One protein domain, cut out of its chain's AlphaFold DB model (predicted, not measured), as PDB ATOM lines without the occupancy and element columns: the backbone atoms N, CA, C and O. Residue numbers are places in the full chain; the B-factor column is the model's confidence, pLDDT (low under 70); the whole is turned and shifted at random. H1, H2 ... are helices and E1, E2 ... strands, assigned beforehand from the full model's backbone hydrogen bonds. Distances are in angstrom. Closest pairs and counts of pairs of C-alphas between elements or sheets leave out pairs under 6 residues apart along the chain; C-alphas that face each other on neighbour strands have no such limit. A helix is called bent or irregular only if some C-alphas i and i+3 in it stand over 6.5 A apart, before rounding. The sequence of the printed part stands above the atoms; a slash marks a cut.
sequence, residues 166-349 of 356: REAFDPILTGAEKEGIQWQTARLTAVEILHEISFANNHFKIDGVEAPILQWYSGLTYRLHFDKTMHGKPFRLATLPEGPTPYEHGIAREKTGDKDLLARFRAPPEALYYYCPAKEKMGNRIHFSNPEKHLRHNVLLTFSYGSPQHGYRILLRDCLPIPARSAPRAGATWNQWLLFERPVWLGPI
ATOM      1  N   ARG A 166     104.126 155.809 243.112       94.75
ATOM      2  CA  ARG A 166     103.133 156.887 243.181       94.75
ATOM      3  C   ARG A 166     102.745 157.429 241.811       94.75
ATOM      4  O   ARG A 166     101.607 157.823 241.601       94.75
ATOM      5  N   GLU A 167     103.705 157.495 240.897       92.19
ATOM      6  CA  GLU A 167     103.515 158.128 239.594       92.19
ATOM      7  C   GLU A 167     103.051 157.158 238.505       92.19
ATOM      8  O   GLU A 167     102.434 157.603 237.541       92.19
ATOM      9  N   ALA A 168     103.358 155.862 238.622       93.25
ATOM     10  CA  ALA A 168     103.114 154.887 237.557       93.25
ATOM     11  C   ALA A 168     102.183 153.737 237.969       93.25
ATOM     12  O   ALA A 168     101.464 153.212 237.123       93.25
ATOM     13  N   PHE A 169     102.187 153.335 239.242       96.00
ATOM     14  CA  PHE A 169     101.445 152.162 239.714       96.00
ATOM     15  C   PHE A 169     100.146 152.547 240.427       96.00
ATOM     16  O   PHE A 169      99.058 152.150 240.009       96.00
ATOM     17  N   ASP A 170     100.246 153.392 241.454       96.62
ATOM     18  CA  ASP A 170      99.105 153.835 242.257       96.62
ATOM     19  C   ASP A 170      98.002 154.535 241.431       96.62
ATOM     20  O   ASP A 170      96.831 154.319 241.745       96.62
ATOM     21  N   PRO A 171      98.284 155.306 240.352       97.44
ATOM     22  CA  PRO A 171      97.229 155.904 239.532       97.44
ATOM     23  C   PRO A 171      96.333 154.872 238.840       97.44
ATOM     24  O   PRO A 171      95.143 155.127 238.664       97.44
ATOM     25  N   ILE A 172      96.877 153.703 238.485       97.44
ATOM     26  CA  ILE A 172      96.100 152.605 237.896       97.44
ATOM     27  C   ILE A 172      95.169 151.999 238.943       97.44
ATOM     28  O   ILE A 172      93.982 151.811 238.679       97.44
ATOM     29  N   LEU A 173      95.686 151.752 240.149       96.75
ATOM     30  CA  LEU A 173      94.890 151.213 241.253       96.75
ATOM     31  C   LEU A 173      93.805 152.195 241.702       96.75
ATOM     32  O   LEU A 173      92.657 151.800 241.859       96.75
ATOM     33  N   THR A 174      94.151 153.477 241.822       96.69
ATOM     34  CA  THR A 174      93.219 154.553 242.188       96.69
ATOM     35  C   THR A 174      92.132 154.723 241.126       96.69
ATOM     36  O   THR A 174      90.967 154.934 241.451       96.69
ATOM     37  N   GLY A 175      92.500 154.645 239.843       95.44
ATOM     38  CA  GLY A 175      91.544 154.671 238.738       95.44
ATOM     39  C   GLY A 175      90.551 153.514 238.820       95.44
ATOM     40  O   GLY A 175      89.351 153.730 238.695       95.44
ATOM     41  N   ALA A 176      91.042 152.310 239.108       94.94
ATOM     42  CA  ALA A 176      90.203 151.130 239.264       94.94
ATOM     43  C   ALA A 176      89.303 151.184 240.513       94.94
ATOM     44  O   ALA A 176      88.132 150.818 240.441       94.94
ATOM     45  N   GLU A 177      89.820 151.689 241.635       95.31
ATOM     46  CA  GLU A 177      89.066 151.873 242.881       95.31
ATOM     47  C   GLU A 177      87.885 152.833 242.698       95.31
ATOM     48  O   GLU A 177      86.780 152.536 243.148       95.31
ATOM     49  N   LYS A 178      88.081 153.941 241.964       95.12
ATOM     50  CA  LYS A 178      87.006 154.895 241.631       95.12
ATOM     51  C   LYS A 178      85.846 154.256 240.865       95.12
ATOM     52  O   LYS A 178      84.711 154.688 241.026       95.12
ATOM     53  N   GLU A 179      86.131 153.234 240.064       93.25
ATOM     54  CA  GLU A 179      85.137 152.474 239.295       93.25
ATOM     55  C   GLU A 179      84.613 151.242 240.062       93.25
ATOM     56  O   GLU A 179      83.892 150.416 239.503       93.25
ATOM     57  N   GLY A 180      85.000 151.072 241.334       93.50
ATOM     58  CA  GLY A 180      84.595 149.937 242.165       93.50
ATOM     59  C   GLY A 180      85.135 148.588 241.680       93.50
ATOM     60  O   GLY A 180      84.524 147.551 241.952       93.50
ATOM     61  N   ILE A 181      86.249 148.579 240.936       94.38
ATOM     62  CA  ILE A 181      86.828 147.362 240.363       94.38
ATOM     63  C   ILE A 181      87.503 146.521 241.442       94.38
ATOM     64  O   ILE A 181      88.447 146.951 242.103       94.38
ATOM     65  N   GLN A 182      87.084 145.260 241.534       92.94
ATOM     66  CA  GLN A 182      87.794 144.233 242.288       92.94
ATOM     67  C   GLN A 182      88.744 143.495 241.352       92.94
ATOM     68  O   GLN A 182      88.354 142.614 240.583       92.94
ATOM     69  N   TRP A 183      90.018 143.854 241.429       92.75
ATOM     70  CA  TRP A 183      91.085 143.305 240.599       92.75
ATOM     71  C   TRP A 183      91.098 141.772 240.513       92.75
ATOM     72  O   TRP A 183      91.327 141.210 239.445       92.75
ATOM     73  N   GLN A 184      90.787 141.078 241.607       88.19
ATOM     74  CA  GLN A 184      90.795 139.615 241.686       88.19
ATOM     75  C   GLN A 184      89.820 138.964 240.694       88.19
ATOM     76  O   GLN A 184      90.089 137.866 240.200       88.19
ATOM     77  N   THR A 185      88.720 139.645 240.369       90.50
ATOM     78  CA  THR A 185      87.698 139.159 239.432       90.50
ATOM     79  C   THR A 185      87.841 139.761 238.033       90.50
ATOM     80  O   THR A 185      87.219 139.257 237.095       90.50
ATOM     81  N   ALA A 186      88.697 140.774 237.868       94.81
ATOM     82  CA  ALA A 186      89.022 141.344 236.570       94.81
ATOM     83  C   ALA A 186      89.711 140.310 235.663       94.81
ATOM     84  O   ALA A 186      90.561 139.514 236.092       94.81
ATOM     85  N   ARG A 187      89.341 140.327 234.380       94.88
ATOM     86  CA  ARG A 187      89.872 139.419 233.357       94.88
ATOM     87  C   ARG A 187      90.447 140.218 232.203       94.88
ATOM     88  O   ARG A 187      89.717 140.956 231.554       94.88
ATOM     89  N   LEU A 188      91.735 140.046 231.917       95.44
ATOM     90  CA  LEU A 188      92.342 140.618 230.720       95.44
ATOM     91  C   LEU A 188      91.731 139.967 229.472       95.44
ATOM     92  O   LEU A 188      91.825 138.752 229.292       95.44
ATOM     93  N   THR A 189      91.120 140.775 228.611       93.62
ATOM     94  CA  THR A 189      90.409 140.322 227.409       93.62
ATOM     95  C   THR A 189      91.203 140.576 226.132       93.62
ATOM     96  O   THR A 189      91.098 139.777 225.204       93.62
ATOM     97  N   ALA A 190      92.036 141.622 226.081       92.62
ATOM     98  CA  ALA A 190      92.882 141.904 224.922       92.62
ATOM     99  C   ALA A 190      94.210 142.586 225.285       92.62
ATOM    100  O   ALA A 190      94.299 143.350 226.248       92.62
ATOM    101  N   VAL A 191      95.226 142.311 224.462       95.25
ATOM    102  CA  VAL A 191      96.518 143.005 224.417       95.25
ATOM    103  C   VAL A 191      96.732 143.440 222.973       95.25
ATOM    104  O   VAL A 191      96.800 142.597 222.078       95.25
ATOM    105  N   GLU A 192      96.802 144.744 222.739       95.00
ATOM    106  CA  GLU A 192      96.820 145.317 221.391       95.00
ATOM    107  C   GLU A 192      97.907 146.389 221.286       95.00
ATOM    108  O   GLU A 192      98.124 147.155 222.220       95.00
ATOM    109  N   ILE A 193      98.594 146.467 220.150       95.31
ATOM    110  CA  ILE A 193      99.506 147.567 219.841       95.31
ATOM    111  C   ILE A 193      98.680 148.724 219.299       95.31
ATOM    112  O   ILE A 193      98.034 148.584 218.262       95.31
ATOM    113  N   LEU A 194      98.686 149.846 220.004       95.56
ATOM    114  CA  LEU A 194      97.942 151.038 219.635       95.56
ATOM    115  C   LEU A 194      98.763 151.901 218.676       95.56
ATOM    116  O   LEU A 194      99.892 152.273 218.989       95.56
ATOM    117  N   HIS A 195      98.150 152.254 217.552       95.56
ATOM    118  CA  HIS A 195      98.582 153.333 216.679       95.56
ATOM    119  C   HIS A 195      97.530 154.439 216.689       95.56
ATOM    120  O   HIS A 195      96.358 154.183 216.399       95.56
ATOM    121  N   GLU A 196      97.949 155.662 216.987       93.94
ATOM    122  CA  GLU A 196      97.096 156.846 216.908       93.94
ATOM    123  C   GLU A 196      97.199 157.441 215.500       93.94
ATOM    124  O   GLU A 196      98.270 157.856 215.053       93.94
ATOM    125  N   ILE A 197      96.079 157.466 214.779       93.69
ATOM    126  CA  ILE A 197      95.992 157.950 213.407       93.69
ATOM    127  C   ILE A 197      95.277 159.294 213.380       93.69
ATOM    128  O   ILE A 197      94.140 159.438 213.827       93.69
ATOM    129  N   SER A 198      95.951 160.263 212.776       93.75
ATOM    130  CA  SER A 198      95.449 161.606 212.517       93.75
ATOM    131  C   SER A 198      95.744 162.016 211.075       93.75
ATOM    132  O   SER A 198      96.423 161.316 210.319       93.75
ATOM    133  N   PHE A 199      95.221 163.162 210.664       90.38
ATOM    134  CA  PHE A 199      95.416 163.738 209.346       90.38
ATOM    135  C   PHE A 199      95.930 165.170 209.479       90.38
ATOM    136  O   PHE A 199      95.277 166.038 210.058       90.38
ATOM    137  N   ALA A 200      97.099 165.437 208.899       90.12
ATOM    138  CA  ALA A 200      97.664 166.778 208.813       90.12
ATOM    139  C   ALA A 200      98.604 166.877 207.612       90.12
ATOM    140  O   ALA A 200      99.125 165.871 207.136       90.12
ATOM    141  N   ASN A 201      98.818 168.098 207.114       88.00
ATOM    142  CA  ASN A 201      99.716 168.362 205.985       88.00
ATOM    143  C   ASN A 201      99.443 167.457 204.780       88.00
ATOM    144  O   ASN A 201     100.363 167.001 204.109       88.00
ATOM    145  N   ASN A 202      98.162 167.192 204.505       87.50
ATOM    146  CA  ASN A 202      97.720 166.356 203.393       87.50
ATOM    147  C   ASN A 202      98.125 164.871 203.447       87.50
ATOM    148  O   ASN A 202      97.883 164.176 202.461       87.50
ATOM    149  N   HIS A 203      98.638 164.379 204.576       90.31
ATOM    150  CA  HIS A 203      99.056 162.991 204.771       90.31
ATOM    151  C   HIS A 203      98.412 162.387 206.024       90.31
ATOM    152  O   HIS A 203      97.946 163.101 206.918       90.31
ATOM    153  N   PHE A 204      98.396 161.054 206.098       93.25
ATOM    154  CA  PHE A 204      98.145 160.386 207.370       93.25
ATOM    155  C   PHE A 204      99.346 160.570 208.288       93.25
ATOM    156  O   PHE A 204     100.488 160.360 207.878       93.25
ATOM    157  N   LYS A 205      99.069 160.932 209.535       95.38
ATOM    158  CA  LYS A 205     100.022 160.890 210.632       95.38
ATOM    159  C   LYS A 205      99.723 159.677 211.490       95.38
ATOM    160  O   LYS A 205      98.596 159.530 211.949       95.38
ATOM    161  N   ILE A 206     100.717 158.824 211.690       94.25
ATOM    162  CA  ILE A 206     100.613 157.645 212.553       94.25
ATOM    163  C   ILE A 206     101.618 157.828 213.679       94.25
ATOM    164  O   ILE A 206     102.801 158.035 213.412       94.25
ATOM    165  N   ASP A 207     101.123 157.849 214.916       92.50
ATOM    166  CA  ASP A 207     101.892 158.184 216.121       92.50
ATOM    167  C   ASP A 207     102.670 159.508 215.971       92.50
ATOM    168  O   ASP A 207     103.821 159.648 216.376       92.50
ATOM    169  N   GLY A 208     102.043 160.487 215.309       91.31
ATOM    170  CA  GLY A 208     102.611 161.814 215.051       91.31
ATOM    171  C   GLY A 208     103.562 161.916 213.851       91.31
ATOM    172  O   GLY A 208     103.896 163.034 213.451       91.31
ATOM    173  N   VAL A 209     103.958 160.801 213.229       91.38
ATOM    174  CA  VAL A 209     104.876 160.784 212.075       91.38
ATOM    175  C   VAL A 209     104.092 160.810 210.765       91.38
ATOM    176  O   VAL A 209     103.108 160.091 210.629       91.38
ATOM    177  N   GLU A 210     104.516 161.621 209.791       93.25
ATOM    178  CA  GLU A 210     103.871 161.722 208.471       93.25
ATOM    179  C   GLU A 210     104.209 160.532 207.574       93.25
ATOM    180  O   GLU A 210     105.379 160.229 207.350       93.25
ATOM    181  N   ALA A 211     103.163 159.871 207.066       91.56
ATOM    182  CA  ALA A 211     103.219 158.727 206.161       91.56
ATOM    183  C   ALA A 211     104.360 157.716 206.464       91.56
ATOM    184  O   ALA A 211     105.138 157.387 205.562       91.56
ATOM    185  N   PRO A 212     104.505 157.213 207.708       93.00
ATOM    186  CA  PRO A 212     105.631 156.369 208.081       93.00
ATOM    187  C   PRO A 212     105.532 154.966 207.477       93.00
ATOM    188  O   PRO A 212     104.466 154.363 207.413       93.00
ATOM    189  N   ILE A 213     106.680 154.376 207.141       92.00
ATOM    190  CA  ILE A 213     106.750 152.923 206.954       92.00
ATOM    191  C   ILE A 213     106.520 152.273 208.321       92.00
ATOM    192  O   ILE A 213     107.342 152.434 209.226       92.00
ATOM    193  N   LEU A 214     105.430 151.519 208.462       92.00
ATOM    194  CA  LEU A 214     105.137 150.793 209.695       92.00
ATOM    195  C   LEU A 214     105.890 149.467 209.732       92.00
ATOM    196  O   LEU A 214     106.105 148.817 208.709       92.00
ATOM    197  N   GLN A 215     106.279 149.060 210.933       89.50
ATOM    198  CA  GLN A 215     107.004 147.822 211.188       89.50
ATOM    199  C   GLN A 215     106.232 147.025 212.232       89.50
ATOM    200  O   GLN A 215     106.145 147.427 213.394       89.50
ATOM    201  N   TRP A 216     105.630 145.925 211.798       90.44
ATOM    202  CA  TRP A 216     104.775 145.073 212.613       90.44
ATOM    203  C   TRP A 216     105.426 143.708 212.840       90.44
ATOM    204  O   TRP A 216     106.150 143.185 211.997       90.44
ATOM    205  N   TYR A 217     105.129 143.112 213.986       86.19
ATOM    206  CA  TYR A 217     105.469 141.743 214.318       86.19
ATOM    207  C   TYR A 217     104.319 140.819 213.940       86.19
ATOM    208  O   TYR A 217     103.138 141.140 214.096       86.19
ATOM    209  N   SER A 218     104.666 139.618 213.496       83.44
ATOM    210  CA  SER A 218     103.690 138.546 213.331       83.44
ATOM    211  C   SER A 218     103.145 138.088 214.689       83.44
ATOM    212  O   SER A 218     103.861 138.067 215.689       83.44
ATOM    213  N   GLY A 219     101.872 137.689 214.725       83.69
ATOM    214  CA  GLY A 219     101.236 137.143 215.929       83.69
ATOM    215  C   GLY A 219     100.760 138.177 216.956       83.69
ATOM    216  O   GLY A 219     100.170 137.779 217.958       83.69
ATOM    217  N   LEU A 220     100.960 139.475 216.707       89.00
ATOM    218  CA  LEU A 220     100.380 140.562 217.500       89.00
ATOM    219  C   LEU A 220      99.057 141.068 216.903       89.00
ATOM    220  O   LEU A 220      98.748 140.838 215.731       89.00
ATOM    221  N   THR A 221      98.282 141.766 217.730       92.31
ATOM    222  CA  THR A 221      97.087 142.511 217.320       92.31
ATOM    223  C   THR A 221      97.395 143.997 217.331       92.31
ATOM    224  O   THR A 221      97.973 144.493 218.293       92.31
ATOM    225  N   TYR A 222      96.994 144.699 216.279       94.38
ATOM    226  CA  TYR A 222      97.175 146.134 216.112       94.38
ATOM    227  C   TYR A 222      95.819 146.826 216.136       94.38
ATOM    228  O   TYR A 222      94.909 146.421 215.413       94.38
ATOM    229  N   ARG A 223      95.689 147.871 216.946       94.00
ATOM    230  CA  ARG A 223      94.534 148.763 216.987       94.00
ATOM    231  C   ARG A 223      94.932 150.099 216.393       94.00
ATOM    232  O   ARG A 223      95.809 150.780 216.914       94.00
ATOM    233  N   LEU A 224      94.274 150.465 215.307       94.50
ATOM    234  CA  LEU A 224      94.391 151.772 214.686       94.50
ATOM    235  C   LEU A 224      93.251 152.638 215.209       94.50
ATOM    236  O   LEU A 224      92.097 152.414 214.842       94.50
ATOM    237  N   HIS A 225      93.580 153.588 216.075       92.06
ATOM    238  CA  HIS A 225      92.625 154.539 216.620       92.06
ATOM    239  C   HIS A 225      92.614 155.803 215.771       92.06
ATOM    240  O   HIS A 225      93.666 156.388 215.531       92.06
ATOM    241  N   PHE A 226      91.443 156.225 215.303       91.06
ATOM    242  CA  PHE A 226      91.320 157.387 214.426       91.06
ATOM    243  C   PHE A 226      90.793 158.583 215.198       91.06
ATOM    244  O   PHE A 226      89.697 158.535 215.754       91.06
ATOM    245  N   ASP A 227      91.543 159.679 215.179       89.81
ATOM    246  CA  ASP A 227      91.090 160.913 215.799       89.81
ATOM    247  C   ASP A 227      90.024 161.637 214.949       89.81
ATOM    248  O   ASP A 227      89.691 161.271 213.815       89.81
ATOM    249  N   LYS A 228      89.504 162.744 215.485       89.06
ATOM    250  CA  LYS A 228      88.498 163.575 214.806       89.06
ATOM    251  C   LYS A 228      88.952 164.146 213.455       89.06
ATOM    252  O   LYS A 228      88.107 164.466 212.620       89.06
ATOM    253  N   THR A 229      90.257 164.299 213.219       90.31
ATOM    254  CA  THR A 229      90.791 164.859 211.964       90.31
ATOM    255  C   THR A 229      90.679 163.875 210.799       90.31
ATOM    256  O   THR A 229      90.681 164.283 209.638       90.31
ATOM    257  N   MET A 230      90.476 162.591 211.100       88.12
ATOM    258  CA  MET A 230      90.227 161.538 210.115       88.12
ATOM    259  C   MET A 230      88.796 161.544 209.554       88.12
ATOM    260  O   MET A 230      88.464 160.736 208.682       88.12
ATOM    261  N   HIS A 231      87.923 162.450 210.009       86.56
ATOM    262  CA  HIS A 231      86.563 162.553 209.492       86.56
ATOM    263  C   HIS A 231      86.549 162.812 207.972       86.56
ATOM    264  O   HIS A 231      87.140 163.767 207.467       86.56
ATOM    265  N   GLY A 232      85.880 161.930 207.222       82.88
ATOM    266  CA  GLY A 232      85.841 161.985 205.756       82.88
ATOM    267  C   GLY A 232      87.158 161.606 205.063       82.88
ATOM    268  O   GLY A 232      87.286 161.822 203.859       82.88
ATOM    269  N   LYS A 233      88.140 161.053 205.789       88.12
ATOM    270  CA  LYS A 233      89.411 160.558 205.243       88.12
ATOM    271  C   LYS A 233      89.437 159.028 205.321       88.12
ATOM    272  O   LYS A 233      89.776 158.475 206.365       88.12
ATOM    273  N   PRO A 234      89.034 158.314 204.255       89.25
ATOM    274  CA  PRO A 234      88.982 156.860 204.296       89.25
ATOM    275  C   PRO A 234      90.389 156.276 204.445       89.25
ATOM    276  O   PRO A 234      91.251 156.520 203.609       89.25
ATOM    277  N   PHE A 235      90.598 155.466 205.481       91.31
ATOM    278  CA  PHE A 235      91.821 154.690 205.681       91.31
ATOM    279  C   PHE A 235      91.562 153.227 205.308       91.31
ATOM    280  O   PHE A 235      90.666 152.572 205.858       91.31
ATOM    281  N   ARG A 236      92.327 152.710 204.346       91.94
ATOM    282  CA  ARG A 236      92.210 151.334 203.849       91.94
ATOM    283  C   ARG A 236      93.559 150.637 203.877       91.94
ATOM    284  O   ARG A 236      94.599 151.286 203.842       91.94
ATOM    285  N   LEU A 237      93.506 149.311 203.923       94.00
ATOM    286  CA  LEU A 237      94.661 148.440 203.756       94.00
ATOM    287  C   LEU A 237      94.563 147.739 202.400       94.00
ATOM    288  O   LEU A 237      93.452 147.467 201.955       94.00
ATOM    289  N   ALA A 238      95.684 147.454 201.745       94.69
ATOM    290  CA  ALA A 238      95.747 146.695 200.492       94.69
ATOM    291  C   ALA A 238      97.080 145.943 200.372       94.69
ATOM    292  O   ALA A 238      98.063 146.307 201.015       94.69
ATOM    293  N   THR A 239      97.136 144.907 199.535       94.56
ATOM    294  CA  THR A 239      98.379 144.163 199.237       94.56
ATOM    295  C   THR A 239      99.222 144.809 198.137       94.56
ATOM    296  O   THR A 239     100.374 144.433 197.938       94.56
ATOM    297  N   LEU A 240      98.670 145.817 197.456       92.75
ATOM    298  CA  LEU A 240      99.354 146.651 196.474       92.75
ATOM    299  C   LEU A 240      99.377 148.112 196.952       92.75
ATOM    300  O   LEU A 240      98.439 148.526 197.647       92.75
ATOM    301  N   PRO A 241     100.401 148.902 196.575       91.38
ATOM    302  CA  PRO A 241     100.382 150.347 196.777       91.38
ATOM    303  C   PRO A 241      99.121 150.932 196.139       91.38
ATOM    304  O   PRO A 241      98.859 150.672 194.969       91.38
ATOM    305  N   GLU A 242      98.330 151.668 196.924       87.12
ATOM    306  CA  GLU A 242      97.074 152.288 196.464       87.12
ATOM    307  C   GLU A 242      96.123 151.299 195.768       87.12
ATOM    308  O   GLU A 242      95.440 151.624 194.801       87.12
ATOM    309  N   GLY A 243      96.099 150.056 196.261       82.06
ATOM    310  CA  GLY A 243      95.409 148.962 195.595       82.06
ATOM    311  C   GLY A 243      93.915 149.238 195.353       82.06
ATOM    312  O   GLY A 243      93.226 149.764 196.232       82.06
ATOM    313  N   PRO A 244      93.366 148.818 194.199       82.00
ATOM    314  CA  PRO A 244      91.959 149.045 193.865       82.00
ATOM    315  C   PRO A 244      91.005 148.259 194.776       82.00
ATOM    316  O   PRO A 244      89.826 148.583 194.878       82.00
ATOM    317  N   THR A 245      91.503 147.209 195.436       89.44
ATOM    318  CA  THR A 245      90.719 146.328 196.304       89.44
ATOM    319  C   THR A 245      91.239 146.389 197.741       89.44
ATOM    320  O   THR A 245      92.413 146.083 197.971       89.44
ATOM    321  N   PRO A 246      90.383 146.743 198.717       90.19
ATOM    322  CA  PRO A 246      90.741 146.685 200.126       90.19
ATOM    323  C   PRO A 246      91.069 145.259 200.584       90.19
ATOM    324  O   PRO A 246      90.376 144.298 200.254       90.19
ATOM    325  N   TYR A 247      92.107 145.132 201.401       90.81
ATOM    326  CA  TYR A 247      92.448 143.919 202.123       90.81
ATOM    327  C   TYR A 247      91.693 143.882 203.453       90.81
ATOM    328  O   TYR A 247      91.958 144.687 204.343       90.81
ATOM    329  N   GLU A 248      90.758 142.942 203.590       89.12
ATOM    330  CA  GLU A 248      89.898 142.821 204.780       89.12
ATOM    331  C   GLU A 248      90.190 141.537 205.598       89.12
ATOM    332  O   GLU A 248      89.618 141.321 206.664       89.12
ATOM    333  N   HIS A 249      91.109 140.671 205.151       89.19
ATOM    334  CA  HIS A 249      91.440 139.431 205.867       89.19
ATOM    335  C   HIS A 249      92.185 139.726 207.176       89.19
ATOM    336  O   HIS A 249      93.229 140.373 207.176       89.19
ATOM    337  N   GLY A 250      91.664 139.227 208.300       86.00
ATOM    338  CA  GLY A 250      92.224 139.534 209.621       86.00
ATOM    339  C   GLY A 250      91.975 140.976 210.070       86.00
ATOM    340  O   GLY A 250      92.596 141.421 211.034       86.00
ATOM    341  N   ILE A 251      91.081 141.698 209.384       88.69
ATOM    342  CA  ILE A 251      90.667 143.051 209.739       88.69
ATOM    343  C   ILE A 251      89.265 143.002 210.339       88.69
ATOM    344  O   ILE A 251      88.327 142.491 209.732       88.69
ATOM    345  N   ALA A 252      89.119 143.561 211.532       86.31
ATOM    346  CA  ALA A 252      87.835 143.831 212.152       86.31
ATOM    347  C   ALA A 252      87.668 145.345 212.298       86.31
ATOM    348  O   ALA A 252      88.596 146.056 212.676       86.31
ATOM    349  N   ARG A 253      86.476 145.850 211.984       75.62
ATOM    350  CA  ARG A 253      86.100 147.248 212.221       75.62
ATOM    351  C   ARG A 253      85.081 147.251 213.346       75.62
ATOM    352  O   ARG A 253      84.098 146.509 213.264       75.62
ATOM    353  N   GLU A 254      85.317 148.034 214.395       62.91
ATOM    354  CA  GLU A 254      84.311 148.183 215.448       62.91
ATOM    355  C   GLU A 254      83.057 148.850 214.855       62.91
ATOM    356  O   GLU A 254      83.135 149.809 214.087       62.91
ATOM    357  N   LYS A 255      81.883 148.271 215.146       44.59
ATOM    358  CA  LYS A 255      80.591 148.705 214.582       44.59
ATOM    359  C   LYS A 255      79.998 149.927 215.298       44.59
ATOM    360  O   LYS A 255      78.985 150.445 214.843       44.59
ATOM    361  N   THR A 256      80.598 150.381 216.396       40.69
ATOM    362  CA  THR A 256      80.007 151.357 217.325       40.69
ATOM    363  C   THR A 256      80.938 152.537 217.584       40.69
ATOM    364  O   THR A 256      82.054 152.335 218.047       40.69
ATOM    365  N   GLY A 257      80.429 153.753 217.349       41.50
ATOM    366  CA  GLY A 257      80.854 155.015 217.976       41.50
ATOM    367  C   GLY A 257      82.208 155.591 217.562       41.50
ATOM    368  O   GLY A 257      82.250 156.674 216.987       41.50
ATOM    369  N   ASP A 258      83.293 154.853 217.791       48.88
ATOM    370  CA  ASP A 258      84.675 155.277 217.556       48.88
ATOM    371  C   ASP A 258      85.365 154.251 216.647       48.88
ATOM    372  O   ASP A 258      85.481 153.069 216.963       48.88
ATOM    373  N   LYS A 259      85.733 154.699 215.444       67.81
ATOM    374  CA  LYS A 259      85.926 153.888 214.225       67.81
ATOM    375  C   LYS A 259      87.229 153.082 214.187       67.81
ATOM    376  O   LYS A 259      87.852 153.012 213.129       67.81
ATOM    377  N   ASP A 260      87.654 152.494 215.297       83.94
ATOM    378  CA  ASP A 260      88.909 151.752 215.372       83.94
ATOM    379  C   ASP A 260      88.951 150.603 214.353       83.94
ATOM    380  O   ASP A 260      87.977 149.871 214.130       83.94
ATOM    381  N   LEU A 261      90.123 150.430 213.743       90.00
ATOM    382  CA  LEU A 261      90.432 149.281 212.900       90.00
ATOM    383  C   LEU A 261      91.350 148.345 213.679       90.00
ATOM    384  O   LEU A 261      92.456 148.714 214.066       90.00
ATOM    385  N   LEU A 262      90.889 147.116 213.877       91.50
ATOM    386  CA  LEU A 262      91.646 146.034 214.482       91.50
ATOM    387  C   LEU A 262      92.243 145.143 213.401       91.50
ATOM    388  O   LEU A 262      91.525 144.606 212.561       91.50
ATOM    389  N   ALA A 263      93.557 144.969 213.433       91.94
ATOM    390  CA  ALA A 263      94.300 144.122 212.516       91.94
ATOM    391  C   ALA A 263      94.991 142.994 213.289       91.94
ATOM    392  O   ALA A 263      95.840 143.228 214.150       91.94
ATOM    393  N   ARG A 264      94.638 141.748 212.973       90.25
ATOM    394  CA  ARG A 264      95.280 140.545 213.506       90.25
ATOM    395  C   ARG A 264      95.423 139.516 212.396       90.25
ATOM    396  O   ARG A 264      94.442 138.928 211.943       90.25
ATOM    397  N   PHE A 265      96.661 139.240 212.010       85.38
ATOM    398  CA  PHE A 265      96.952 138.283 210.948       85.38
ATOM    399  C   PHE A 265      97.411 136.959 211.542       85.38
ATOM    400  O   PHE A 265      98.366 136.910 212.318       85.38
ATOM    401  N   ARG A 266      96.744 135.871 211.150       76.19
ATOM    402  CA  ARG A 266      97.215 134.512 211.453       76.19
ATOM    403  C   ARG A 266      98.507 134.208 210.695       76.19
ATOM    404  O   ARG A 266      99.454 133.698 211.278       76.19
ATOM    405  N   ALA A 267      98.524 134.570 209.416       82.06
ATOM    406  CA  ALA A 267      99.699 134.630 208.565       82.06
ATOM    407  C   ALA A 267      99.712 136.022 207.915       82.06
ATOM    408  O   ALA A 267      98.697 136.399 207.319       82.06
ATOM    409  N   PRO A 268     100.780 136.820 208.085       83.62
ATOM    410  CA  PRO A 268     100.853 138.132 207.458       83.62
ATOM    411  C   PRO A 268     100.922 137.993 205.929       83.62
ATOM    412  O   PRO A 268     101.548 137.051 205.436       83.62
ATOM    413  N   PRO A 269     100.308 138.911 205.163       88.38
ATOM    414  CA  PRO A 269     100.511 138.959 203.719       88.38
ATOM    415  C   PRO A 269     101.960 139.353 203.386       88.38
ATOM    416  O   PRO A 269     102.619 140.049 204.158       88.38
ATOM    417  N   GLU A 270     102.441 138.946 202.209       87.12
ATOM    418  CA  GLU A 270     103.802 139.249 201.726       87.12
ATOM    419  C   GLU A 270     104.070 140.761 201.624       87.12
ATOM    420  O   GLU A 270     105.157 141.266 201.928       87.12
ATOM    421  N   ALA A 271     103.044 141.512 201.234       91.06
ATOM    422  CA  ALA A 271     103.053 142.958 201.256       91.06
ATOM    423  C   ALA A 271     101.717 143.480 201.778       91.06
ATOM    424  O   ALA A 271     100.652 142.953 201.457       91.06
ATOM    425  N   LEU A 272     101.790 144.538 202.579       95.12
ATOM    426  CA  LEU A 272     100.637 145.273 203.063       95.12
ATOM    427  C   LEU A 272     100.961 146.761 203.005       95.12
ATOM    428  O   LEU A 272     102.080 147.178 203.299       95.12
ATOM    429  N   TYR A 273      99.976 147.551 202.626       95.62
ATOM    430  CA  TYR A 273     100.046 148.998 202.532       95.62
ATOM    431  C   TYR A 273      98.818 149.573 203.204       95.62
ATOM    432  O   TYR A 273      97.742 148.979 203.126       95.62
ATOM    433  N   TYR A 274      98.965 150.734 203.824       94.75
ATOM    434  CA  TYR A 274      97.827 151.574 204.160       94.75
ATOM    435  C   TYR A 274      97.750 152.736 203.178       94.75
ATOM    436  O   TYR A 274      98.783 153.212 202.718       94.75
ATOM    437  N   TYR A 275      96.545 153.180 202.829       93.50
ATOM    438  CA  TYR A 275      96.336 154.223 201.823       93.50
ATOM    439  C   TYR A 275      94.971 154.905 201.964       93.50
ATOM    440  O   TYR A 275      94.097 154.455 202.714       93.50
ATOM    441  N   CYS A 276      94.808 156.013 201.237       91.06
ATOM    442  CA  CYS A 276      93.553 156.740 201.109       91.06
ATOM    443  C   CYS A 276      92.979 156.528 199.702       91.06
ATOM    444  O   CYS A 276      93.584 156.987 198.739       91.06
ATOM    445  N   PRO A 277      91.797 155.907 199.546       89.38
ATOM    446  CA  PRO A 277      91.154 155.772 198.235       89.38
ATOM    447  C   PRO A 277      90.827 157.100 197.542       89.38
ATOM    448  O   PRO A 277      90.649 157.132 196.334       89.38
ATOM    449  N   ALA A 278      90.698 158.188 198.305       86.75
ATOM    450  CA  ALA A 278      90.323 159.494 197.769       86.75
ATOM    451  C   ALA A 278      91.525 160.339 197.321       86.75
ATOM    452  O   ALA A 278      91.328 161.396 196.724       86.75
ATOM    453  N   LYS A 279      92.758 159.941 197.670       85.62
ATOM    454  CA  LYS A 279      93.950 160.742 197.391       85.62
ATOM    455  C   LYS A 279      95.226 159.905 197.413       85.62
ATOM    456  O   LYS A 279      95.531 159.238 198.402       85.62
ATOM    457  N   GLU A 280      95.998 160.047 196.347       87.88
ATOM    458  CA  GLU A 280      97.290 159.392 196.166       87.88
ATOM    459  C   GLU A 280      98.338 159.883 197.179       87.88
ATOM    460  O   GLU A 280      98.270 160.999 197.708       87.88
ATOM    461  N   LYS A 281      99.339 159.040 197.429       86.50
ATOM    462  CA  LYS A 281     100.552 159.285 198.226       86.50
ATOM    463  C   LYS A 281     100.325 159.617 199.700       86.50
ATOM    464  O   LYS A 281     101.257 159.987 200.404       86.50
ATOM    465  N   MET A 282      99.109 159.425 200.210       87.75
ATOM    466  CA  MET A 282      98.810 159.571 201.641       87.75
ATOM    467  C   MET A 282      99.290 158.391 202.498       87.75
ATOM    468  O   MET A 282      99.334 158.488 203.725       87.75
ATOM    469  N   GLY A 283      99.549 157.263 201.843       89.44
ATOM    470  CA  GLY A 283      99.812 155.967 202.444       89.44
ATOM    471  C   GLY A 283     101.280 155.558 202.455       89.44
ATOM    472  O   GLY A 283     102.124 156.224 201.861       89.44
ATOM    473  N   ASN A 284     101.578 154.427 203.093       94.81
ATOM    474  CA  ASN A 284     102.890 153.788 203.006       94.81
ATOM    475  C   ASN A 284     102.802 152.271 203.264       94.81
ATOM    476  O   ASN A 284     101.728 151.711 203.501       94.81
ATOM    477  N   ARG A 285     103.943 151.584 203.180       95.00
ATOM    478  CA  ARG A 285     104.071 150.142 203.402       95.00
ATOM    479  C   ARG A 285     104.059 149.797 204.891       95.00
ATOM    480  O   ARG A 285     104.640 150.497 205.717       95.00
ATOM    481  N   ILE A 286     103.462 148.654 205.197       94.31
ATOM    482  CA  ILE A 286     103.559 147.944 206.467       94.31
ATOM    483  C   ILE A 286     104.464 146.737 206.230       94.31
ATOM    484  O   ILE A 286     104.192 145.892 205.374       94.31
ATOM    485  N   HIS A 287     105.575 146.677 206.951       90.25
ATOM    486  CA  HIS A 287     106.530 145.588 206.856       90.25
ATOM    487  C   HIS A 287     106.372 144.659 208.054       90.25
ATOM    488  O   HIS A 287     106.385 145.114 209.197       90.25
ATOM    489  N   PHE A 288     106.240 143.363 207.792       86.44
ATOM    490  CA  PHE A 288     106.246 142.354 208.841       86.44
ATOM    491  C   PHE A 288     107.675 141.860 209.022       86.44
ATOM    492  O   PHE A 288     108.197 141.152 208.165       86.44
ATOM    493  N   SER A 289     108.336 142.263 210.103       71.19
ATOM    494  CA  SER A 289     109.701 141.821 210.388       71.19
ATOM    495  C   SER A 289     109.933 141.673 211.884       71.19
ATOM    496  O   SER A 289     109.206 142.240 212.695       71.19
ATOM    497  N   ASN A 290     110.953 140.895 212.257       65.00
ATOM    498  CA  ASN A 290     111.560 141.024 213.575       65.00
ATOM    499  C   ASN A 290     112.526 142.213 213.456       65.00
ATOM    500  O   ASN A 290     113.594 142.059 212.860       65.00
ATOM    501  N   PRO A 291     112.119 143.423 213.866       60.47
ATOM    502  CA  PRO A 291     112.792 144.636 213.479       60.47
ATOM    503  C   PRO A 291     114.196 144.612 214.068       60.47
ATOM    504  O   PRO A 291     114.404 144.444 215.268       60.47
ATOM    505  N   GLU A 292     115.185 144.849 213.214       60.12
ATOM    506  CA  GLU A 292     116.553 145.097 213.669       60.12
ATOM    507  C   GLU A 292     116.642 146.372 214.522       60.12
ATOM    508  O   GLU A 292     117.629 146.600 215.228       60.12
ATOM    509  N   LYS A 293     115.614 147.224 214.432       69.38
ATOM    510  CA  LYS A 293     115.484 148.481 215.156       69.38
ATOM    511  C   LYS A 293     114.658 148.280 216.425       69.38
ATOM    512  O   LYS A 293     113.654 147.583 216.415       69.38
ATOM    513  N   HIS A 294     115.076 148.919 217.515       74.44
ATOM    514  CA  HIS A 294     114.373 148.847 218.801       74.44
ATOM    515  C   HIS A 294     113.150 149.760 218.751       74.44
ATOM    516  O   HIS A 294     113.221 150.934 219.123       74.44
ATOM    517  N   LEU A 295     112.062 149.251 218.190       82.19
ATOM    518  CA  LEU A 295     110.839 150.019 218.024       82.19
ATOM    519  C   LEU A 295     110.137 150.202 219.367       82.19
ATOM    520  O   LEU A 295     110.147 149.309 220.216       82.19
ATOM    521  N   ARG A 296     109.552 151.386 219.545       88.25
ATOM    522  CA  ARG A 296     108.676 151.675 220.677       88.25
ATOM    523  C   ARG A 296     107.271 151.219 220.326       88.25
ATOM    524  O   ARG A 296     106.821 151.425 219.200       88.25
ATOM    525  N   HIS A 297     106.590 150.624 221.294       91.88
ATOM    526  CA  HIS A 297     105.200 150.227 221.148       91.88
ATOM    527  C   HIS A 297     104.355 150.802 222.273       91.88
ATOM    528  O   HIS A 297     104.670 150.633 223.450       91.88
ATOM    529  N   ASN A 298     103.243 151.417 221.893       95.56
ATOM    530  CA  ASN A 298     102.155 151.710 222.807       95.56
ATOM    531  C   ASN A 298     101.280 150.459 222.900       95.56
ATOM    532  O   ASN A 298     100.783 149.977 221.885       95.56
ATOM    533  N   VAL A 299     101.125 149.899 224.097       97.06
ATOM    534  CA  VAL A 299     100.368 148.663 224.318       97.06
ATOM    535  C   VAL A 299      99.105 148.975 225.101       97.06
ATOM    536  O   VAL A 299      99.156 149.433 226.238       97.06
ATOM    537  N   LEU A 300      97.962 148.707 224.489       96.75
ATOM    538  CA  LEU A 300      96.651 148.843 225.092       96.75
ATOM    539  C   LEU A 300      96.241 147.515 225.735       96.75
ATOM    540  O   LEU A 300      96.103 146.490 225.064       96.75
ATOM    541  N   LEU A 301      96.033 147.546 227.046       97.50
ATOM    542  CA  LEU A 301      95.446 146.453 227.808       97.50
ATOM    543  C   LEU A 301      93.949 146.706 227.924       97.50
ATOM    544  O   LEU A 301      93.544 147.721 228.492       97.50
ATOM    545  N   THR A 302      93.133 145.777 227.431       95.38
ATOM    546  CA  THR A 302      91.686 145.787 227.670       95.38
ATOM    547  C   THR A 302      91.327 144.652 228.613       95.38
ATOM    548  O   THR A 302      91.755 143.513 228.412       95.38
ATOM    549  N   PHE A 303      90.538 144.949 229.638       95.75
ATOM    550  CA  PHE A 303      90.057 143.959 230.595       95.75
ATOM    551  C   PHE A 303      88.579 144.169 230.907       95.75
ATOM    552  O   PHE A 303      88.046 145.253 230.686       95.75
ATOM    553  N   SER A 304      87.913 143.129 231.404       94.75
ATOM    554  CA  SER A 304      86.521 143.197 231.837       94.75
ATOM    555  C   SER A 304      86.356 142.949 233.332       94.75
ATOM    556  O   SER A 304      87.139 142.221 233.948       94.75
ATOM    557  N   TYR A 305      85.328 143.571 233.908       93.06
ATOM    558  CA  TYR A 305      84.926 143.440 235.308       93.06
ATOM    559  C   TYR A 305      83.400 143.600 235.449       93.06
ATOM    560  O   TYR A 305      82.769 144.280 234.640       93.06
ATOM    561  N   GLY A 306      82.815 142.983 236.480       88.69
ATOM    562  CA  GLY A 306      81.399 143.125 236.831       88.69
ATOM    563  C   GLY A 306      80.439 142.143 236.144       88.69
ATOM    564  O   GLY A 306      80.828 141.316 235.315       88.69
ATOM    565  N   SER A 307      79.165 142.238 236.536       84.50
ATOM    566  CA  SER A 307      78.023 141.533 235.942       84.50
ATOM    567  C   SER A 307      76.845 142.517 235.824       84.50
ATOM    568  O   SER A 307      76.247 142.827 236.854       84.50
ATOM    569  N   PRO A 308      76.501 143.021 234.621       85.69
ATOM    570  CA  PRO A 308      77.067 142.666 233.317       85.69
ATOM    571  C   PRO A 308      78.548 143.053 233.189       85.69
ATOM    572  O   PRO A 308      79.042 143.924 233.899       85.69
ATOM    573  N   GLN A 309      79.274 142.382 232.292       87.62
ATOM    574  CA  GLN A 309      80.690 142.686 232.081       87.62
ATOM    575  C   GLN A 309      80.857 144.062 231.431       87.62
ATOM    576  O   GLN A 309      80.373 144.301 230.321       87.62
ATOM    577  N   HIS A 310      81.600 144.935 232.105       90.56
ATOM    578  CA  HIS A 310      82.050 146.225 231.594       90.56
ATOM    579  C   HIS A 310      83.527 146.145 231.210       90.56
ATOM    580  O   HIS A 310      84.311 145.482 231.887       90.56
ATOM    581  N   GLY A 311      83.899 146.786 230.099       92.62
ATOM    582  CA  GLY A 311      85.277 146.839 229.613       92.62
ATOM    583  C   GLY A 311      86.010 148.081 230.112       92.62
ATOM    584  O   GLY A 311      85.416 149.152 230.189       92.62
ATOM    585  N   TYR A 312      87.302 147.951 230.392       94.81
ATOM    586  CA  TYR A 312      88.188 149.018 230.860       94.81
ATOM    587  C   TYR A 312      89.533 148.947 230.141       94.81
ATOM    588  O   TYR A 312      89.923 147.879 229.653       94.81
ATOM    589  N   ARG A 313      90.249 150.076 230.075       95.75
ATOM    590  CA  ARG A 313      91.523 150.180 229.353       95.75
ATOM    591  C   ARG A 313      92.650 150.795 230.182       95.75
ATOM    592  O   ARG A 313      92.464 151.780 230.897       95.75
ATOM    593  N   ILE A 314      93.848 150.238 230.009       97.62
ATOM    594  CA  ILE A 314      95.125 150.795 230.475       97.62
ATOM    595  C   ILE A 314      96.055 150.902 229.273       97.62
ATOM    596  O   ILE A 314      96.181 149.954 228.501       97.62
ATOM    597  N   LEU A 315      96.734 152.035 229.133       97.62
ATOM    598  CA  LEU A 315      97.747 152.240 228.108       97.62
ATOM    599  C   LEU A 315      99.146 152.156 228.716       97.62
ATOM    600  O   LEU A 315      99.500 152.944 229.590       97.62
ATOM    601  N   LEU A 316      99.953 151.227 228.219       97.44
ATOM    602  CA  LEU A 316     101.381 151.134 228.486       97.44
ATOM    603  C   LEU A 316     102.130 151.871 227.369       97.44
ATOM    604  O   LEU A 316     102.181 151.389 226.237       97.44
ATOM    605  N   ARG A 317     102.683 153.048 227.662       93.25
ATOM    606  CA  ARG A 317     103.424 153.849 226.677       93.25
ATOM    607  C   ARG A 317     104.889 153.435 226.601       93.25
ATOM    608  O   ARG A 317     105.467 153.000 227.599       93.25
ATOM    609  N   ASP A 318     105.470 153.574 225.412       91.56
ATOM    610  CA  ASP A 318     106.892 153.338 225.146       91.56
ATOM    611  C   ASP A 318     107.413 152.014 225.736       91.56
ATOM    612  O   ASP A 318     108.392 151.954 226.484       91.56
ATOM    613  N   CYS A 319     106.752 150.910 225.381       93.50
ATOM    614  CA  CYS A 319     107.279 149.571 225.620       93.50
ATOM    615  C   CYS A 319     108.411 149.302 224.625       93.50
ATOM    616  O   CYS A 319     108.188 149.363 223.412       93.50
ATOM    617  N   LEU A 320     109.612 148.985 225.114       90.50
ATOM    618  CA  LEU A 320     110.758 148.656 224.260       90.50
ATOM    619  C   LEU A 320     111.370 147.297 224.617       90.50
ATOM    620  O   LEU A 320     111.463 146.959 225.803       90.50
ATOM    621  N   PRO A 321     111.862 146.546 223.615       87.50
ATOM    622  CA  PRO A 321     112.643 145.348 223.856       87.50
ATOM    623  C   PRO A 321     114.064 145.724 224.301       87.50
ATOM    624  O   PRO A 321     114.669 146.675 223.799       87.50
ATOM    625  N   ILE A 322     114.617 144.950 225.230       81.69
ATOM    626  CA  ILE A 322     115.986 145.080 225.733       81.69
ATOM    627  C   ILE A 322     116.756 143.762 225.560       81.69
ATOM    628  O   ILE A 322     116.142 142.698 225.399       81.69
ATOM    629  N   PRO A 323     118.102 143.805 225.550       69.88
ATOM    630  CA  PRO A 323     118.883 142.622 225.248       69.88
ATOM    631  C   PRO A 323     118.729 141.631 226.398       69.88
ATOM    632  O   PRO A 323     118.644 142.026 227.565       69.88
ATOM    633  N   ALA A 324     118.700 140.334 226.085       66.81
ATOM    634  CA  ALA A 324     118.604 139.310 227.115       66.81
ATOM    635  C   ALA A 324     119.750 139.425 228.137       66.81
ATOM    636  O   ALA A 324     120.898 139.750 227.804       66.81
ATOM    637  N   ARG A 325     119.424 139.102 229.397       62.03
ATOM    638  CA  ARG A 325     120.323 139.196 230.561       62.03
ATOM    639  C   ARG A 325     121.607 138.356 230.423       62.03
ATOM    640  O   ARG A 325     122.570 138.636 231.126       62.03
ATOM    641  N   SER A 326     121.668 137.410 229.482       47.41
ATOM    642  CA  SER A 326     122.807 136.508 229.266       47.41
ATOM    643  C   SER A 326     123.067 136.258 227.771       47.41
ATOM    644  O   SER A 326     122.385 135.453 227.154       47.41
ATOM    645  N   ALA A 327     124.057 136.960 227.196       42.56
ATOM    646  CA  ALA A 327     124.986 136.462 226.162       42.56
ATOM    647  C   ALA A 327     125.900 137.605 225.653       42.56
ATOM    648  O   ALA A 327     125.384 138.599 225.139       42.56
ATOM    649  N   PRO A 328     127.238 137.459 225.738       45.06
ATOM    650  CA  PRO A 328     128.224 138.375 225.161       45.06
ATOM    651  C   PRO A 328     128.706 137.952 223.754       45.06
ATOM    652  O   PRO A 328     129.852 138.207 223.393       45.06
ATOM    653  N   ARG A 329     127.877 137.286 222.938       40.44
ATOM    654  CA  ARG A 329     128.238 136.905 221.557       40.44
ATOM    655  C   ARG A 329     127.064 137.097 220.601       40.44
ATOM    656  O   ARG A 329     125.910 136.992 221.006       40.44
ATOM    657  N   ALA A 330     127.398 137.431 219.354       38.91
ATOM    658  CA  ALA A 330     126.478 137.688 218.253       38.91
ATOM    659  C   ALA A 330     125.319 136.675 218.231       38.91
ATOM    660  O   ALA A 330     125.559 135.472 218.186       38.91
ATOM    661  N   GLY A 331     124.080 137.176 218.299       45.75
ATOM    662  CA  GLY A 331     122.862 136.353 218.304       45.75
ATOM    663  C   GLY A 331     121.957 136.483 219.537       45.75
ATOM    664  O   GLY A 331     121.020 135.702 219.662       45.75
ATOM    665  N   ALA A 332     122.190 137.442 220.443       44.25
ATOM    666  CA  ALA A 332     121.301 137.672 221.587       44.25
ATOM    667  C   ALA A 332     119.860 137.979 221.126       44.25
ATOM    668  O   ALA A 332     119.602 139.001 220.491       44.25
ATOM    669  N   THR A 333     118.919 137.090 221.451       52.78
ATOM    670  CA  THR A 333     117.489 137.272 221.178       52.78
ATOM    671  C   THR A 333     116.878 138.210 222.222       52.78
ATOM    672  O   THR A 333     116.973 137.963 223.425       52.78
ATOM    673  N   TRP A 334     116.280 139.310 221.763       64.19
ATOM    674  CA  TRP A 334     115.672 140.373 222.570       64.19
ATOM    675  C   TRP A 334     114.354 139.902 223.196       64.19
ATOM    676  O   TRP A 334     113.274 140.132 222.660       64.19
ATOM    677  N   ASN A 335     114.448 139.185 224.315       66.38
ATOM    678  CA  ASN A 335     113.296 138.484 224.891       66.38
ATOM    679  C   ASN A 335     112.655 139.213 226.082       66.38
ATOM    680  O   ASN A 335     111.598 138.789 226.543       66.38
ATOM    681  N   GLN A 336     113.273 140.285 226.591       81.25
ATOM    682  CA  GLN A 336     112.736 141.066 227.704       81.25
ATOM    683  C   GLN A 336     112.246 142.427 227.208       81.25
ATOM    684  O   GLN A 336     112.928 143.091 226.436       81.25
ATOM    685  N   TRP A 337     111.079 142.844 227.687       90.62
ATOM    686  CA  TRP A 337     110.479 144.149 227.421       90.62
ATOM    687  C   TRP A 337     110.475 144.990 228.694       90.62
ATOM    688  O   TRP A 337     110.381 144.431 229.792       90.62
ATOM    689  N   LEU A 338     110.588 146.310 228.545       92.75
ATOM    690  CA  LEU A 338     110.478 147.268 229.641       92.75
ATOM    691  C   LEU A 338     109.534 148.423 229.296       92.75
ATOM    692  O   LEU A 338     109.452 148.841 228.142       92.75
ATOM    693  N   LEU A 339     108.888 148.959 230.333       93.94
ATOM    694  CA  LEU A 339     108.164 150.229 230.331       93.94
ATOM    695  C   LEU A 339     109.143 151.391 230.512       93.94
ATOM    696  O   LEU A 339     109.895 151.423 231.496       93.94
ATOM    697  N   PHE A 340     109.114 152.341 229.581       91.62
ATOM    698  CA  PHE A 340     109.895 153.580 229.658       91.62
ATOM    699  C   PHE A 340     109.051 154.771 230.119       91.62
ATOM    700  O   PHE A 340     109.598 155.707 230.700       91.62
ATOM    701  N   GLU A 341     107.733 154.708 229.933       91.81
ATOM    702  CA  GLU A 341     106.790 155.713 230.413       91.81
ATOM    703  C   GLU A 341     105.807 155.153 231.448       91.81
ATOM    704  O   GLU A 341     105.683 153.944 231.668       91.81
ATOM    705  N   ARG A 342     105.110 156.071 232.123       93.50
ATOM    706  CA  ARG A 342     104.098 155.749 233.132       93.50
ATOM    707  C   ARG A 342     102.865 155.148 232.440       93.50
ATOM    708  O   ARG A 342     102.375 155.746 231.479       93.50
ATOM    709  N   PRO A 343     102.326 154.018 232.926       96.25
ATOM    710  CA  PRO A 343     101.022 153.533 232.502       96.25
ATOM    711  C   PRO A 343      99.935 154.588 232.716       96.25
ATOM    712  O   PRO A 343      99.955 155.330 233.699       96.25
ATOM    713  N   VAL A 344      98.961 154.624 231.812       97.19
ATOM    714  CA  VAL A 344      97.841 155.564 231.862       97.19
ATOM    715  C   VAL A 344      96.539 154.793 232.032       97.19
ATOM    716  O   VAL A 344      96.204 153.933 231.219       97.19
ATOM    717  N   TRP A 345      95.789 155.120 233.083       96.62
ATOM    718  CA  TRP A 345      94.413 154.664 233.255       96.62
ATOM    719  C   TRP A 345      93.512 155.402 232.264       96.62
ATOM    720  O   TRP A 345      93.369 156.621 232.360       96.62
ATOM    721  N   LEU A 346      92.916 154.680 231.314       94.88
ATOM    722  CA  LEU A 346      91.965 155.265 230.363       94.88
ATOM    723  C   LEU A 346      90.515 155.143 230.843       94.88
ATOM    724  O   LEU A 346      89.655 155.882 230.373       94.88
ATOM    725  N   GLY A 347      90.246 154.248 231.798       92.94
ATOM    726  CA  GLY A 347      88.918 154.084 232.377       92.94
ATOM    727  C   GLY A 347      87.998 153.168 231.570       92.94
ATOM    728  O   GLY A 347      88.483 152.326 230.800       92.94
ATOM    729  N   PRO A 348      86.677 153.266 231.798       92.38
ATOM    730  CA  PRO A 348      85.693 152.423 231.136       92.38
ATOM    731  C   PRO A 348      85.647 152.692 229.630       92.38
ATOM    732  O   PRO A 348      85.697 153.833 229.170       92.38
ATOM    733  N   ILE A 349      85.477 151.625 228.854       88.06
ATOM    734  CA  ILE A 349      85.100 151.718 227.446       88.06
ATOM    735  C   ILE A 349      83.639 152.161 227.438       88.06
ATOM    736  O   ILE A 349      82.751 151.383 227.793       88.06
TER     737      ILE A 349
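AT A GLANCE: This is residues 166 to 349 of the 356 residues of an uncharacterized protein of Opitutales bacterium (UniProt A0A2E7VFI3). Two parts share the long strand E1: a head, where E4, E6, E7 and the later residues of E1 lie face to face with the small sheet of E3, E9, E8 and E5, their strands crossed, and a strongly twisted wall of E10, E11, E12, E13 and the earlier residues of E1, with the helix H1 packed along E13. It is a sandwich, two sheets face to face, formed only in part, as the wall reaches well past the small sheet; residues 326 to 331, in the link from E11 to E12, stick out. The printed part has 184 residues with one named helix and 13 named strands, in the order H1, then E1 to E13, and the class is mostly strand. The larger sheet, E1 E2 E4 E6 E7 E10 E11 E12 E13, is branched; the smaller runs E3 E9 E8 E5 and is mixed. The whole is compact, with a radius of gyration of the C-alphas of 18.2 A and spans of 51 by 49 by 31 A.

HOW THE PARTS SIT: H1, residues 166 to 178, is on the branched sheet at a height over the sheet of 8.3 A, over E13, residues 344 to 348, and along it at 5 degrees on the local plane. Their closest C-alphas, those of Ile 172 and Trp 345, are 5.4 A apart. H1 is only just irregular, with C-alphas 167 and 170 6.7 A apart, and 6 of its 9 O i to N i+4 pairs are within hydrogen-bond range. E1, residues 187 to 200, has staggered pairing. It is antiparallel to E10, residues 297 to 305, with N 192 and O 300 at 3.0 A; parallel to E4, residues 221 to 226, with N 195 and O 223 at 2.8 A; and it forms a hairpin with E2, residues 203 to 206, with N 198 and O 205 at 2.9 A. E2 and E10 lie on one side of E1, E4 on the other side. E7, residues 261 to 264, is antiparallel to E4, with N 222 and O 263 at 2.8 A, and forms a hairpin with E6, residues 251 to 253, with N 252 and O 262 at 2.8 A. In the smaller sheet E3, residues 214 to 216, is parallel to E9, residues 279 to 288, with N 216 and O 287 at 2.8 A. E8, residues 272 to 276, forms a hairpin with E9, with N 274 and O 284 at 2.9 A, and is antiparallel to E5, residues 236 to 238, with N 238 and O 273 at 2.9 A. The parts of the two sheets that face each other are 11.0 A centre to centre, with strands at 85 degrees. The closest C-alphas of E2 and E9, those of His 203 and Met 282, are 4.6 A apart. E10, E11, residues 310 to 322, and E12, residues 336 to 339, form a meander, each strand the antiparallel neighbour of the one before; N 301 and O 314 are 2.8 A apart, N 322 and O 336 2.8 A. E11 bends by 59 degrees at residue 318. E13 is antiparallel to E11, with N 346 and O 313 at 3.0 A.

IN THESE COORDINATES: H1 begins at C-alpha 166, (103.133, 156.887, 243.181), and is 16.3 A long. E1 runs 37.6 A from C-alpha 187 to C-alpha 200, (97.664, 166.778, 208.813). E4 is 16.2 A long, E9 24.9 A, E10 25.6 A and E11 34.5 A. E13, 12.6 A long, ends at C-alpha 348, (85.693, 152.423, 231.136).

THE WHOLE: The two C-alphas farthest apart, those of Pro 308 and Arg 329, are 52.8 A apart. The printed part has no cut. The links E5 to E6 and E11 to E12 are long. The mean pLDDT of the printed part is 86.5; residues 254 to 259, 290 to 293 and 323 to 335 are under 70.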